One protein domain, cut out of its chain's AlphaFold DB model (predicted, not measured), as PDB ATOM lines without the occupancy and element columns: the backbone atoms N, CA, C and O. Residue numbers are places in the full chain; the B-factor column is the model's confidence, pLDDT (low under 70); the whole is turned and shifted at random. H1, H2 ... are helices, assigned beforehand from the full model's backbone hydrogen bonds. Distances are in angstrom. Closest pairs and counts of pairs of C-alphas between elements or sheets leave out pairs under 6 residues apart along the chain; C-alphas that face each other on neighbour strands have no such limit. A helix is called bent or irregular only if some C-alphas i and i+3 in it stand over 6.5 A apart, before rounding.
ATOM      1  N   ALA A   3       3.126 184.242 -28.942       93.50
ATOM      2  CA  ALA A   3       3.177 184.880 -27.628       93.50
ATOM      3  C   ALA A   3       3.944 186.214 -27.681       93.50
ATOM      4  O   ALA A   3       4.965 186.296 -28.367       93.50
ATOM      5  N   VAL A   4       3.542 187.205 -26.880       95.38
ATOM      6  CA  VAL A   4       4.337 188.426 -26.619       95.38
ATOM      7  C   VAL A   4       5.752 188.072 -26.150       95.38
ATOM      8  O   VAL A   4       6.735 188.676 -26.577       95.38
ATOM      9  N   GLU A   5       5.889 187.016 -25.351       95.94
ATOM     10  CA  GLU A   5       7.188 186.529 -24.877       95.94
ATOM     11  C   GLU A   5       8.121 186.074 -26.014       95.94
ATOM     12  O   GLU A   5       9.342 186.186 -25.893       95.94
ATOM     13  N   ASN A   6       7.584 185.639 -27.165       95.50
ATOM     14  CA  ASN A   6       8.424 185.378 -28.337       95.50
ATOM     15  C   ASN A   6       9.040 186.661 -28.883       95.50
ATOM     16  O   ASN A   6      10.189 186.636 -29.314       95.50
ATOM     17  N   VAL A   7       8.299 187.771 -28.859       96.44
ATOM     18  CA  VAL A   7       8.791 189.076 -29.311       96.44
ATOM     19  C   VAL A   7       9.898 189.567 -28.385       96.44
ATOM     20  O   VAL A   7      10.969 189.939 -28.859       96.44
ATOM     21  N   LYS A   8       9.697 189.478 -27.066       96.31
ATOM     22  CA  LYS A   8      10.715 189.852 -26.070       96.31
ATOM     23  C   LYS A   8      12.000 189.045 -26.239       96.31
ATOM     24  O   LYS A   8      13.089 189.622 -26.266       96.31
ATOM     25  N   LYS A   9      11.889 187.721 -26.404       95.94
ATOM     26  CA  LYS A   9      13.054 186.862 -26.651       95.94
ATOM     27  C   LYS A   9      13.724 187.180 -27.988       95.94
ATOM     28  O   LYS A   9      14.940 187.291 -28.027       95.94
ATOM     29  N   PHE A  10      12.957 187.412 -29.050       95.62
ATOM     30  CA  PHE A  10      13.503 187.762 -30.362       95.62
ATOM     31  C   PHE A  10      14.323 189.057 -30.324       95.62
ATOM     32  O   PHE A  10      15.439 189.087 -30.835       95.62
ATOM     33  N   VAL A  11      13.808 190.104 -29.671       95.88
ATOM     34  CA  VAL A  11      14.539 191.367 -29.475       95.88
ATOM     35  C   VAL A  11      15.832 191.134 -28.691       95.88
ATOM     36  O   VAL A  11      16.882 191.647 -29.070       95.88
ATOM     37  N   LYS A  12      15.774 190.326 -27.627       94.62
ATOM     38  CA  LYS A  12      16.937 189.998 -26.793       94.62
ATOM     39  C   LYS A  12      18.006 189.191 -27.535       94.62
ATOM     40  O   LYS A  12      19.190 189.432 -27.323       94.62
ATOM     41  N   ASP A  13      17.595 188.248 -28.376       93.56
ATOM     42  CA  ASP A  13      18.495 187.327 -29.075       93.56
ATOM     43  C   ASP A  13      19.148 187.973 -30.315       93.56
ATOM     44  O   ASP A  13      20.094 187.416 -30.865       93.56
ATOM     45  N   ASN A  14      18.685 189.157 -30.748       92.69
ATOM     46  CA  ASN A  14      19.169 189.837 -31.957       92.69
ATOM     47  C   ASN A  14      19.610 191.303 -31.719       92.69
ATOM     48  O   ASN A  14      19.133 192.202 -32.421       92.69
ATOM     49  N   PRO A  15      20.536 191.580 -30.778       91.69
ATOM     50  CA  PRO A  15      20.943 192.947 -30.430       91.69
ATOM     51  C   PRO A  15      21.670 193.691 -31.565       91.69
ATOM     52  O   PRO A  15      21.633 194.920 -31.613       91.69
ATOM     53  N   ASP A  16      22.303 192.965 -32.493       90.69
ATOM     54  CA  ASP A  16      22.996 193.552 -33.649       90.69
ATOM     55  C   ASP A  16      22.027 193.994 -34.756       90.69
ATOM     56  O   ASP A  16      22.304 194.933 -35.505       90.69
ATOM     57  N   MET A  17      20.877 193.320 -34.861       88.31
ATOM     58  CA  MET A  17      19.839 193.617 -35.851       88.31
ATOM     59  C   MET A  17      18.836 194.643 -35.319       88.31
ATOM     60  O   MET A  17      18.388 195.510 -36.064       88.31
ATOM     61  N   ILE A  18      18.492 194.549 -34.033       91.44
ATOM     62  CA  ILE A  18      17.468 195.369 -33.392       91.44
ATOM     63  C   ILE A  18      18.151 196.298 -32.397       91.44
ATOM     64  O   ILE A  18      18.521 195.913 -31.287       91.44
ATOM     65  N   LYS A  19      18.290 197.566 -32.786       89.62
ATOM     66  CA  LYS A  19      18.841 198.599 -31.902       89.62
ATOM     67  C   LYS A  19      17.949 198.768 -30.671       89.62
ATOM     68  O   LYS A  19      16.730 198.675 -30.773       89.62
ATOM     69  N   ASN A  20      18.542 199.131 -29.534       86.62
ATOM     70  CA  ASN A  20      17.847 199.209 -28.240       86.62
ATOM     71  C   ASN A  20      16.510 199.992 -28.291       86.62
ATOM     72  O   ASN A  20      15.474 199.487 -27.873       86.62
ATOM     73  N   GLN A  21      16.493 201.188 -28.896       91.12
ATOM     74  CA  GLN A  21      15.257 201.979 -29.043       91.12
ATOM     75  C   GLN A  21      14.201 201.329 -29.951       91.12
ATOM     76  O   GLN A  21      13.007 201.526 -29.745       91.12
ATOM     77  N   GLU A  22      14.623 200.591 -30.975       92.25
ATOM     78  CA  GLU A  22      13.714 199.875 -31.870       92.25
ATOM     79  C   GLU A  22      13.121 198.651 -31.169       92.25
ATOM     80  O   GLU A  22      11.918 198.419 -31.253       92.25
ATOM     81  N   GLY A  23      13.943 197.940 -30.391       94.44
ATOM     82  CA  GLY A  23      13.522 196.814 -29.565       94.44
ATOM     83  C   GLY A  23      12.444 197.190 -28.551       94.44
ATOM     84  O   GLY A  23      11.433 196.497 -28.466       94.44
ATOM     85  N   ILE A  24      12.606 198.324 -27.856       96.00
ATOM     86  CA  ILE A  24      11.590 198.856 -26.930       96.00
ATOM     87  C   ILE A  24      10.259 199.078 -27.663       96.00
ATOM     88  O   ILE A  24       9.240 198.529 -27.255       96.00
ATOM     89  N   LYS A  25      10.277 199.773 -28.808       96.94
ATOM     90  CA  LYS A  25       9.065 200.049 -29.604       96.94
ATOM     91  C   LYS A  25       8.401 198.793 -30.166       96.94
ATOM     92  O   LYS A  25       7.197 198.782 -30.404       96.94
ATOM     93  N   ILE A  26       9.178 197.763 -30.500       97.56
ATOM     94  CA  ILE A  26       8.643 196.470 -30.950       97.56
ATOM     95  C   ILE A  26       7.901 195.786 -29.796       97.56
ATOM     96  O   ILE A  26       6.801 195.279 -30.004       97.56
ATOM     97  N   ILE A  27       8.475 195.799 -28.590       97.31
ATOM     98  CA  ILE A  27       7.859 195.201 -27.398       97.31
ATOM     99  C   ILE A  27       6.586 195.960 -27.003       97.31
ATOM    100  O   ILE A  27       5.560 195.318 -26.811       97.31
ATOM    101  N   GLU A  28       6.614 197.295 -26.969       97.56
ATOM    102  CA  GLU A  28       5.434 198.123 -26.664       97.56
ATOM    103  C   GLU A  28       4.275 197.820 -27.625       97.56
ATOM    104  O   GLU A  28       3.179 197.471 -27.191       97.56
ATOM    105  N   ARG A  29       4.531 197.826 -28.943       97.50
ATOM    106  CA  ARG A  29       3.512 197.476 -29.950       97.50
ATOM    107  C   ARG A  29       2.989 196.053 -29.792       97.50
ATOM    108  O   ARG A  29       1.823 195.796 -30.076       97.50
ATOM    109  N   ALA A  30       3.852 195.114 -29.409       97.00
ATOM    110  CA  ALA A  30       3.458 193.730 -29.183       97.00
ATOM    111  C   ALA A  30       2.512 193.603 -27.987       97.00
ATOM    112  O   ALA A  30       1.546 192.854 -28.080       97.00
ATOM    113  N   GLU A  31       2.769 194.332 -26.901       96.38
ATOM    114  CA  GLU A  31       1.907 194.357 -25.717       96.38
ATOM    115  C   GLU A  31       0.566 195.040 -26.018       96.38
ATOM    116  O   GLU A  31      -0.479 194.465 -25.719       96.38
ATOM    117  N   GLU A  32       0.578 196.187 -26.704       96.75
ATOM    118  CA  GLU A  32      -0.632 196.931 -27.096       96.75
ATOM    119  C   GLU A  32      -1.558 196.151 -28.039       96.75
ATOM    120  O   GLU A  32      -2.779 196.252 -27.936       96.75
ATOM    121  N   LEU A  33      -0.987 195.400 -28.985       95.19
ATOM    122  CA  LEU A  33      -1.736 194.661 -30.009       95.19
ATOM    123  C   LEU A  33      -1.976 193.195 -29.636       95.19
ATOM    124  O   LEU A  33      -2.459 192.425 -30.473       95.19
ATOM    125  N   SER A  34      -1.592 192.793 -28.424       94.19
ATOM    126  CA  SER A  34      -1.866 191.455 -27.919       94.19
ATOM    127  C   SER A  34      -3.219 191.379 -27.226       94.19
ATOM    128  O   SER A  34      -3.626 192.289 -26.509       94.19
ATOM    129  N   GLU A  35      -3.878 190.241 -27.389       91.06
ATOM    130  CA  GLU A  35      -5.025 189.836 -26.584       91.06
ATOM    131  C   GLU A  35      -4.562 188.677 -25.702       91.06
ATOM    132  O   GLU A  35      -4.024 187.689 -26.203       91.06
ATOM    133  N   GLU A  36      -4.674 188.831 -24.379       88.62
ATOM    134  CA  GLU A  36      -4.252 187.821 -23.389       88.62
ATOM    135  C   GLU A  36      -2.785 187.357 -23.557       88.62
ATOM    136  O   GLU A  36      -2.422 186.210 -23.307       88.62
ATOM    137  N   GLY A  37      -1.905 188.263 -24.001       89.88
ATOM    138  CA  GLY A  37      -0.491 187.958 -24.250       89.88
ATOM    139  C   GLY A  37      -0.231 187.189 -25.551       89.88
ATOM    140  O   GLY A  37       0.901 186.747 -25.791       89.88
ATOM    141  N   VAL A  38      -1.242 187.056 -26.412       91.31
ATOM    142  CA  VAL A  38      -1.160 186.433 -27.733       91.31
ATOM    143  C   VAL A  38      -1.368 187.460 -28.840       91.31
ATOM    144  O   VAL A  38      -2.203 188.351 -28.782       91.31
ATOM    145  N   ILE A  39      -0.570 187.318 -29.889       93.00
ATOM    146  CA  ILE A  39      -0.507 188.190 -31.052       93.00
ATOM    147  C   ILE A  39      -0.993 187.414 -32.276       93.00
ATOM    148  O   ILE A  39      -0.521 186.304 -32.578       93.00
ATOM    149  N   SER A  40      -1.901 188.024 -33.037       91.81
ATOM    150  CA  SER A  40      -2.306 187.510 -34.344       91.81
ATOM    151  C   SER A  40      -1.169 187.605 -35.363       91.81
ATOM    152  O   SER A  40      -0.403 188.568 -35.399       91.81
ATOM    153  N   GLY A  41      -1.091 186.626 -36.268       90.44
ATOM    154  CA  GLY A  41      -0.125 186.672 -37.368       90.44
ATOM    155  C   GLY A  41      -0.310 187.878 -38.292       90.44
ATOM    156  O   GLY A  41       0.674 188.376 -38.831       90.44
ATOM    157  N   SER A  42      -1.537 188.391 -38.421       92.69
ATOM    158  CA  SER A  42      -1.832 189.585 -39.223       92.69
ATOM    159  C   SER A  42      -1.208 190.863 -38.650       92.69
ATOM    160  O   SER A  42      -0.889 191.771 -39.412       92.69
ATOM    161  N   SER A  43      -0.977 190.922 -37.336       94.31
ATOM    162  CA  SER A  43      -0.415 192.094 -36.648       94.31
ATOM    163  C   SER A  43       1.118 192.143 -36.691       94.31
ATOM    164  O   SER A  43       1.715 193.147 -36.309       94.31
ATOM    165  N   LEU A  44       1.789 191.089 -37.178       94.25
ATOM    166  CA  LEU A  44       3.251 190.980 -37.118       94.25
ATOM    167  C   LEU A  44       3.986 192.106 -37.837       94.25
ATOM    168  O   LEU A  44       4.952 192.638 -37.303       94.25
ATOM    169  N   VAL A  45       3.553 192.472 -39.044       96.25
ATOM    170  CA  VAL A  45       4.227 193.531 -39.812       96.25
ATOM    171  C   VAL A  45       4.094 194.875 -39.096       96.25
ATOM    172  O   VAL A  45       5.057 195.637 -39.047       96.25
ATOM    173  N   GLN A  46       2.941 195.139 -38.479       96.44
ATOM    174  CA  GLN A  46       2.715 196.342 -37.681       96.44
ATOM    175  C   GLN A  46       3.597 196.365 -36.425       96.44
ATOM    176  O   GLN A  46       4.189 197.399 -36.119       96.44
ATOM    177  N   ILE A  47       3.738 195.230 -35.739       97.06
ATOM    178  CA  ILE A  47       4.556 195.090 -34.523       97.06
ATOM    179  C   ILE A  47       6.047 195.196 -34.833       97.06
ATOM    180  O   ILE A  47       6.775 195.889 -34.134       97.06
ATOM    181  N   MET A  48       6.511 194.551 -35.902       95.94
ATOM    182  CA  MET A  48       7.924 194.562 -36.282       95.94
ATOM    183  C   MET A  48       8.308 195.857 -37.005       95.94
ATOM    184  O   MET A  48       9.453 196.280 -36.968       95.94
ATOM    185  N   GLY A  49       7.351 196.557 -37.619       94.56
ATOM    186  CA  GLY A  49       7.572 197.821 -38.329       94.56
ATOM    187  C   GLY A  49       8.034 197.663 -39.776       94.56
ATOM    188  O   GLY A  49       7.973 198.625 -40.535       94.56
ATOM    189  N   CYS A  50       8.442 196.465 -40.193       94.50
ATOM    190  CA  CYS A  50       8.680 196.154 -41.595       94.50
ATOM    191  C   CYS A  50       8.475 194.663 -41.885       94.50
ATOM    192  O   CYS A  50       8.488 193.812 -40.991       94.50
ATOM    193  N   ARG A  51       8.296 194.341 -43.170       95.38
ATOM    194  CA  ARG A  51       8.062 192.968 -43.632       95.38
ATOM    195  C   ARG A  51       9.268 192.053 -43.412       95.38
ATOM    196  O   ARG A  51       9.085 190.930 -42.964       95.38
ATOM    197  N   LEU A  52      10.480 192.544 -43.677       94.75
ATOM    198  CA  LEU A  52      11.713 191.760 -43.529       94.75
ATOM    199  C   LEU A  52      11.903 191.275 -42.087       94.75
ATOM    200  O   LEU A  52      12.199 190.106 -41.857       94.75
ATOM    201  N   LEU A  53      11.671 192.157 -41.112       94.81
ATOM    202  CA  LEU A  53      11.806 191.807 -39.702       94.81
ATOM    203  C   LEU A  53      10.682 190.869 -39.233       94.81
ATOM    204  O   LEU A  53      10.934 189.966 -38.443       94.81
ATOM    205  N   ALA A  54       9.465 191.020 -39.768       96.06
ATOM    206  CA  ALA A  54       8.364 190.086 -39.519       96.06
ATOM    207  C   ALA A  54       8.639 188.676 -40.061       96.06
ATOM    208  O   ALA A  54       8.331 187.693 -39.386       96.06
ATOM    209  N   GLU A  55       9.244 188.564 -41.243       95.88
ATOM    210  CA  GLU A  55       9.661 187.280 -41.814       95.88
ATOM    211  C   GLU A  55      10.797 186.650 -40.990       95.88
ATOM    212  O   GLU A  55      10.710 185.473 -40.635       95.88
ATOM    213  N   ALA A  56      11.808 187.435 -40.597       95.12
ATOM    214  CA  ALA A  56      12.896 186.970 -39.735       95.12
ATOM    215  C   ALA A  56      12.385 186.474 -38.372       95.12
ATOM    216  O   ALA A  56      12.758 185.389 -37.920       95.12
ATOM    217  N   PHE A  57      11.478 187.232 -37.749       95.62
ATOM    218  CA  PHE A  57      10.801 186.830 -36.521       95.62
ATOM    219  C   PHE A  57      10.053 185.508 -36.699       95.62
ATOM    220  O   PHE A  57      10.232 184.589 -35.900       95.62
ATOM    221  N   HIS A  58       9.235 185.392 -37.750       94.75
ATOM    222  CA  HIS A  58       8.464 184.181 -38.014       94.75
ATOM    223  C   HIS A  58       9.372 182.956 -38.132       94.75
ATOM    224  O   HIS A  58       9.154 181.973 -37.423       94.75
ATOM    225  N   ILE A  59      10.409 183.040 -38.971       94.75
ATOM    226  CA  ILE A  59      11.379 181.963 -39.199       94.75
ATOM    227  C   ILE A  59      12.048 181.552 -37.885       94.75
ATOM    228  O   ILE A  59      12.140 180.361 -37.592       94.75
ATOM    229  N   MET A  60      12.473 182.519 -37.068       93.00
ATOM    230  CA  MET A  60      13.113 182.228 -35.788       93.00
ATOM    231  C   MET A  60      12.154 181.542 -34.814       93.00
ATOM    232  O   MET A  60      12.533 180.568 -34.166       93.00
ATOM    233  N   VAL A  61      10.904 182.003 -34.731       91.25
ATOM    234  CA  VAL A  61       9.934 181.436 -33.791       91.25
ATOM    235  C   VAL A  61       9.548 180.006 -34.152       91.25
ATOM    236  O   VAL A  61       9.441 179.166 -33.259       91.25
ATOM    237  N   VAL A  62       9.360 179.708 -35.440       90.06
ATOM    238  CA  VAL A  62       9.003 178.350 -35.882       90.06
ATOM    239  C   VAL A  62      10.213 177.419 -35.981       90.06
ATOM    240  O   VAL A  62      10.054 176.206 -35.884       90.06
ATOM    241  N   GLY A  63      11.414 177.975 -36.169       89.50
ATOM    242  CA  GLY A  63      12.658 177.222 -36.326       89.50
ATOM    243  C   GLY A  63      13.427 176.971 -35.027       89.50
ATOM    244  O   GLY A  63      14.260 176.069 -34.984       89.50
ATOM    245  N   SER A  64      13.165 177.736 -33.960       91.75
ATOM    246  CA  SER A  64      13.865 177.596 -32.678       91.75
ATOM    247  C   SER A  64      13.048 176.788 -31.663       91.75
ATOM    248  O   SER A  64      11.959 177.219 -31.267       91.75
ATOM    249  N   PRO A  65      13.581 175.663 -31.137       89.94
ATOM    250  CA  PRO A  65      12.917 174.883 -30.093       89.94
ATOM    251  C   PRO A  65      12.559 175.694 -28.843       89.94
ATOM    252  O   PRO A  65      11.584 175.382 -28.162       89.94
ATOM    253  N   GLU A  66      13.333 176.730 -28.514       92.12
ATOM    254  CA  GLU A  66      13.048 177.581 -27.357       92.12
ATOM    255  C   GLU A  66      11.829 178.474 -27.588       92.12
ATOM    256  O   GLU A  66      10.961 178.571 -26.721       92.12
ATOM    257  N   HIS A  67      11.726 179.084 -28.768       91.06
ATOM    258  CA  HIS A  67      10.568 179.896 -29.132       91.06
ATOM    259  C   HIS A  67       9.298 179.053 -29.287       91.06
ATOM    260  O   HIS A  67       8.223 179.448 -28.831       91.06
ATOM    261  N   LEU A  68       9.420 177.839 -29.834       88.19
ATOM    262  CA  LEU A  68       8.311 176.888 -29.889       88.19
ATOM    263  C   LEU A  68       7.779 176.546 -28.490       88.19
ATOM    264  O   LEU A  68       6.565 176.519 -28.292       88.19
ATOM    265  N   LYS A  69       8.659 176.358 -27.495       90.69
ATOM    266  CA  LYS A  69       8.246 176.134 -26.096       90.69
ATOM    267  C   LYS A  69       7.487 177.327 -25.514       90.69
ATOM    268  O   LYS A  69       6.529 177.125 -24.771       90.69
ATOM    269  N   ILE A  70       7.893 178.555 -25.835       88.00
ATOM    270  CA  ILE A  70       7.188 179.770 -25.401       88.00
ATOM    271  C   ILE A  70       5.794 179.829 -26.035       88.00
ATOM    272  O   ILE A  70       4.809 180.039 -25.331       88.00
ATOM    273  N   ALA A  71       5.700 179.592 -27.348       76.62
ATOM    274  CA  ALA A  71       4.423 179.571 -28.059       76.62
ATOM    275  C   ALA A  71       3.471 178.497 -27.500       76.62
ATOM    276  O   ALA A  71       2.303 178.786 -27.262       76.62
ATOM    277  N   GLN A  72       3.977 177.289 -27.230       81.88
ATOM    278  CA  GLN A  72       3.190 176.204 -26.637       81.88
ATOM    279  C   GLN A  72       2.659 176.564 -25.245       81.88
ATOM    280  O   GLN A  72       1.476 176.374 -24.986       81.88
ATOM    281  N   LYS A  73       3.498 177.128 -24.365       82.31
ATOM    282  CA  LYS A  73       3.075 177.525 -23.010       82.31
ATOM    283  C   LYS A  73       1.980 178.586 -23.018       82.31
ATOM    284  O   LYS A  73       1.060 178.495 -22.211       82.31
ATOM    285  N   ALA A  74       2.076 179.566 -23.915       74.12
ATOM    286  CA  ALA A  74       1.052 180.596 -24.054       74.12
ATOM    287  C   ALA A  74      -0.290 179.995 -24.498       74.12
ATOM    288  O   ALA A  74      -1.315 180.319 -23.919       74.12
ATOM    289  N   ILE A  75      -0.275 179.058 -25.454       68.88
ATOM    290  CA  ILE A  75      -1.491 178.386 -25.943       68.88
ATOM    291  C   ILE A  75      -2.107 177.466 -24.881       68.88
ATOM    292  O   ILE A  75      -3.320 177.394 -24.781       68.88
ATOM    293  N   SER A  76      -1.300 176.761 -24.083       68.00
ATOM    294  CA  SER A  76      -1.812 175.884 -23.015       68.00
ATOM    295  C   SER A  76      -2.345 176.629 -21.786       68.00
ATOM    296  O   SER A  76      -2.863 175.980 -20.882       68.00
ATOM    297  N   SER A  77      -2.156 177.950 -21.716       57.88
ATOM    298  CA  SER A  77      -2.617 178.792 -20.602       57.88
ATOM    299  C   SER A  77      -3.915 179.551 -20.922       57.88
ATOM    300  O   SER A  77      -4.399 180.272 -20.052       57.88
TER     301      SER A  77
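AT A GLANCE: This is residues 3 to 77 of the 78 residues of an uncharacterized protein of Candidatus Parcubacteria bacterium (UniProt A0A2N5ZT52). Three helices lie side by side in one layer, H2, H1 and H5, with H1 in the middle and running the opposite way to the other two. H3 and H4 cover one side of this layer: H3 packs on residues 26 to 30 of H2, and H4 crosses H1 nearly at a right angle. The printed part has 75 residues with five named helices, H1 to H5 in chain order, and no named strand; the class is all helix. It is compact, with a radius of gyration of the C-alphas of 11.2 A, and spans 32 by 25 by 19 A.

HOW THE PARTS SIT: H1, residues 4 to 13, and H2, residues 20 to 32, form a helical hairpin at a shallow tilt of 10 degrees, opposite ways; their closest C-alphas, of Val 11 and Gly 23, are 5.5 A apart. H2 forms a second helical hairpin with H3, residues 41 to 48, at a shallow tilt of 33 degrees, only just short of steep; the closest C-alphas, of Arg 29 and Ile 47, are 5.3 A apart. H3 and H4, residues 51 to 63, touch only at the corner, closest at the C-alphas of Val 45 and Ala 54, 5.4 A. H4 touches H1 with residues 57 to 61 alone, about perpendicular at 83 degrees; the closest C-alphas, of Phe 10 and Phe 57, are 6.8 A apart. H5, residues 65 to 75, touches H1 at a shallow tilt of 19 degrees, opposite ways, closest at the C-alphas of Asn 6 and His 67, 5.9 A. H4 and H5 touch only at the corner. H2 and H5 are apart. Every O i to N i+4 pair is within hydrogen-bond range in H1, H2, H4 and H5; in H3 2 of 4 are.

IN THESE COORDINATES: H1 starts at C-alpha 4 (4.337, 188.426, -26.619) and is 14.4 A long; H2 is 18.7 A, H3 11.3 A, H4 18.0 A and H5 15.4 A, ending at C-alpha 75 (-1.491, 178.386, -25.943). H3 is irregular: C-alphas 42 and 45 are 7.3 A apart.

THE WHOLE: The two C-alphas farthest apart, of Asp 16 and Ser 77, are 32.3 A apart. The printed part has no cut, and no link is long. Residues 75 to 77 have pLDDT under 70.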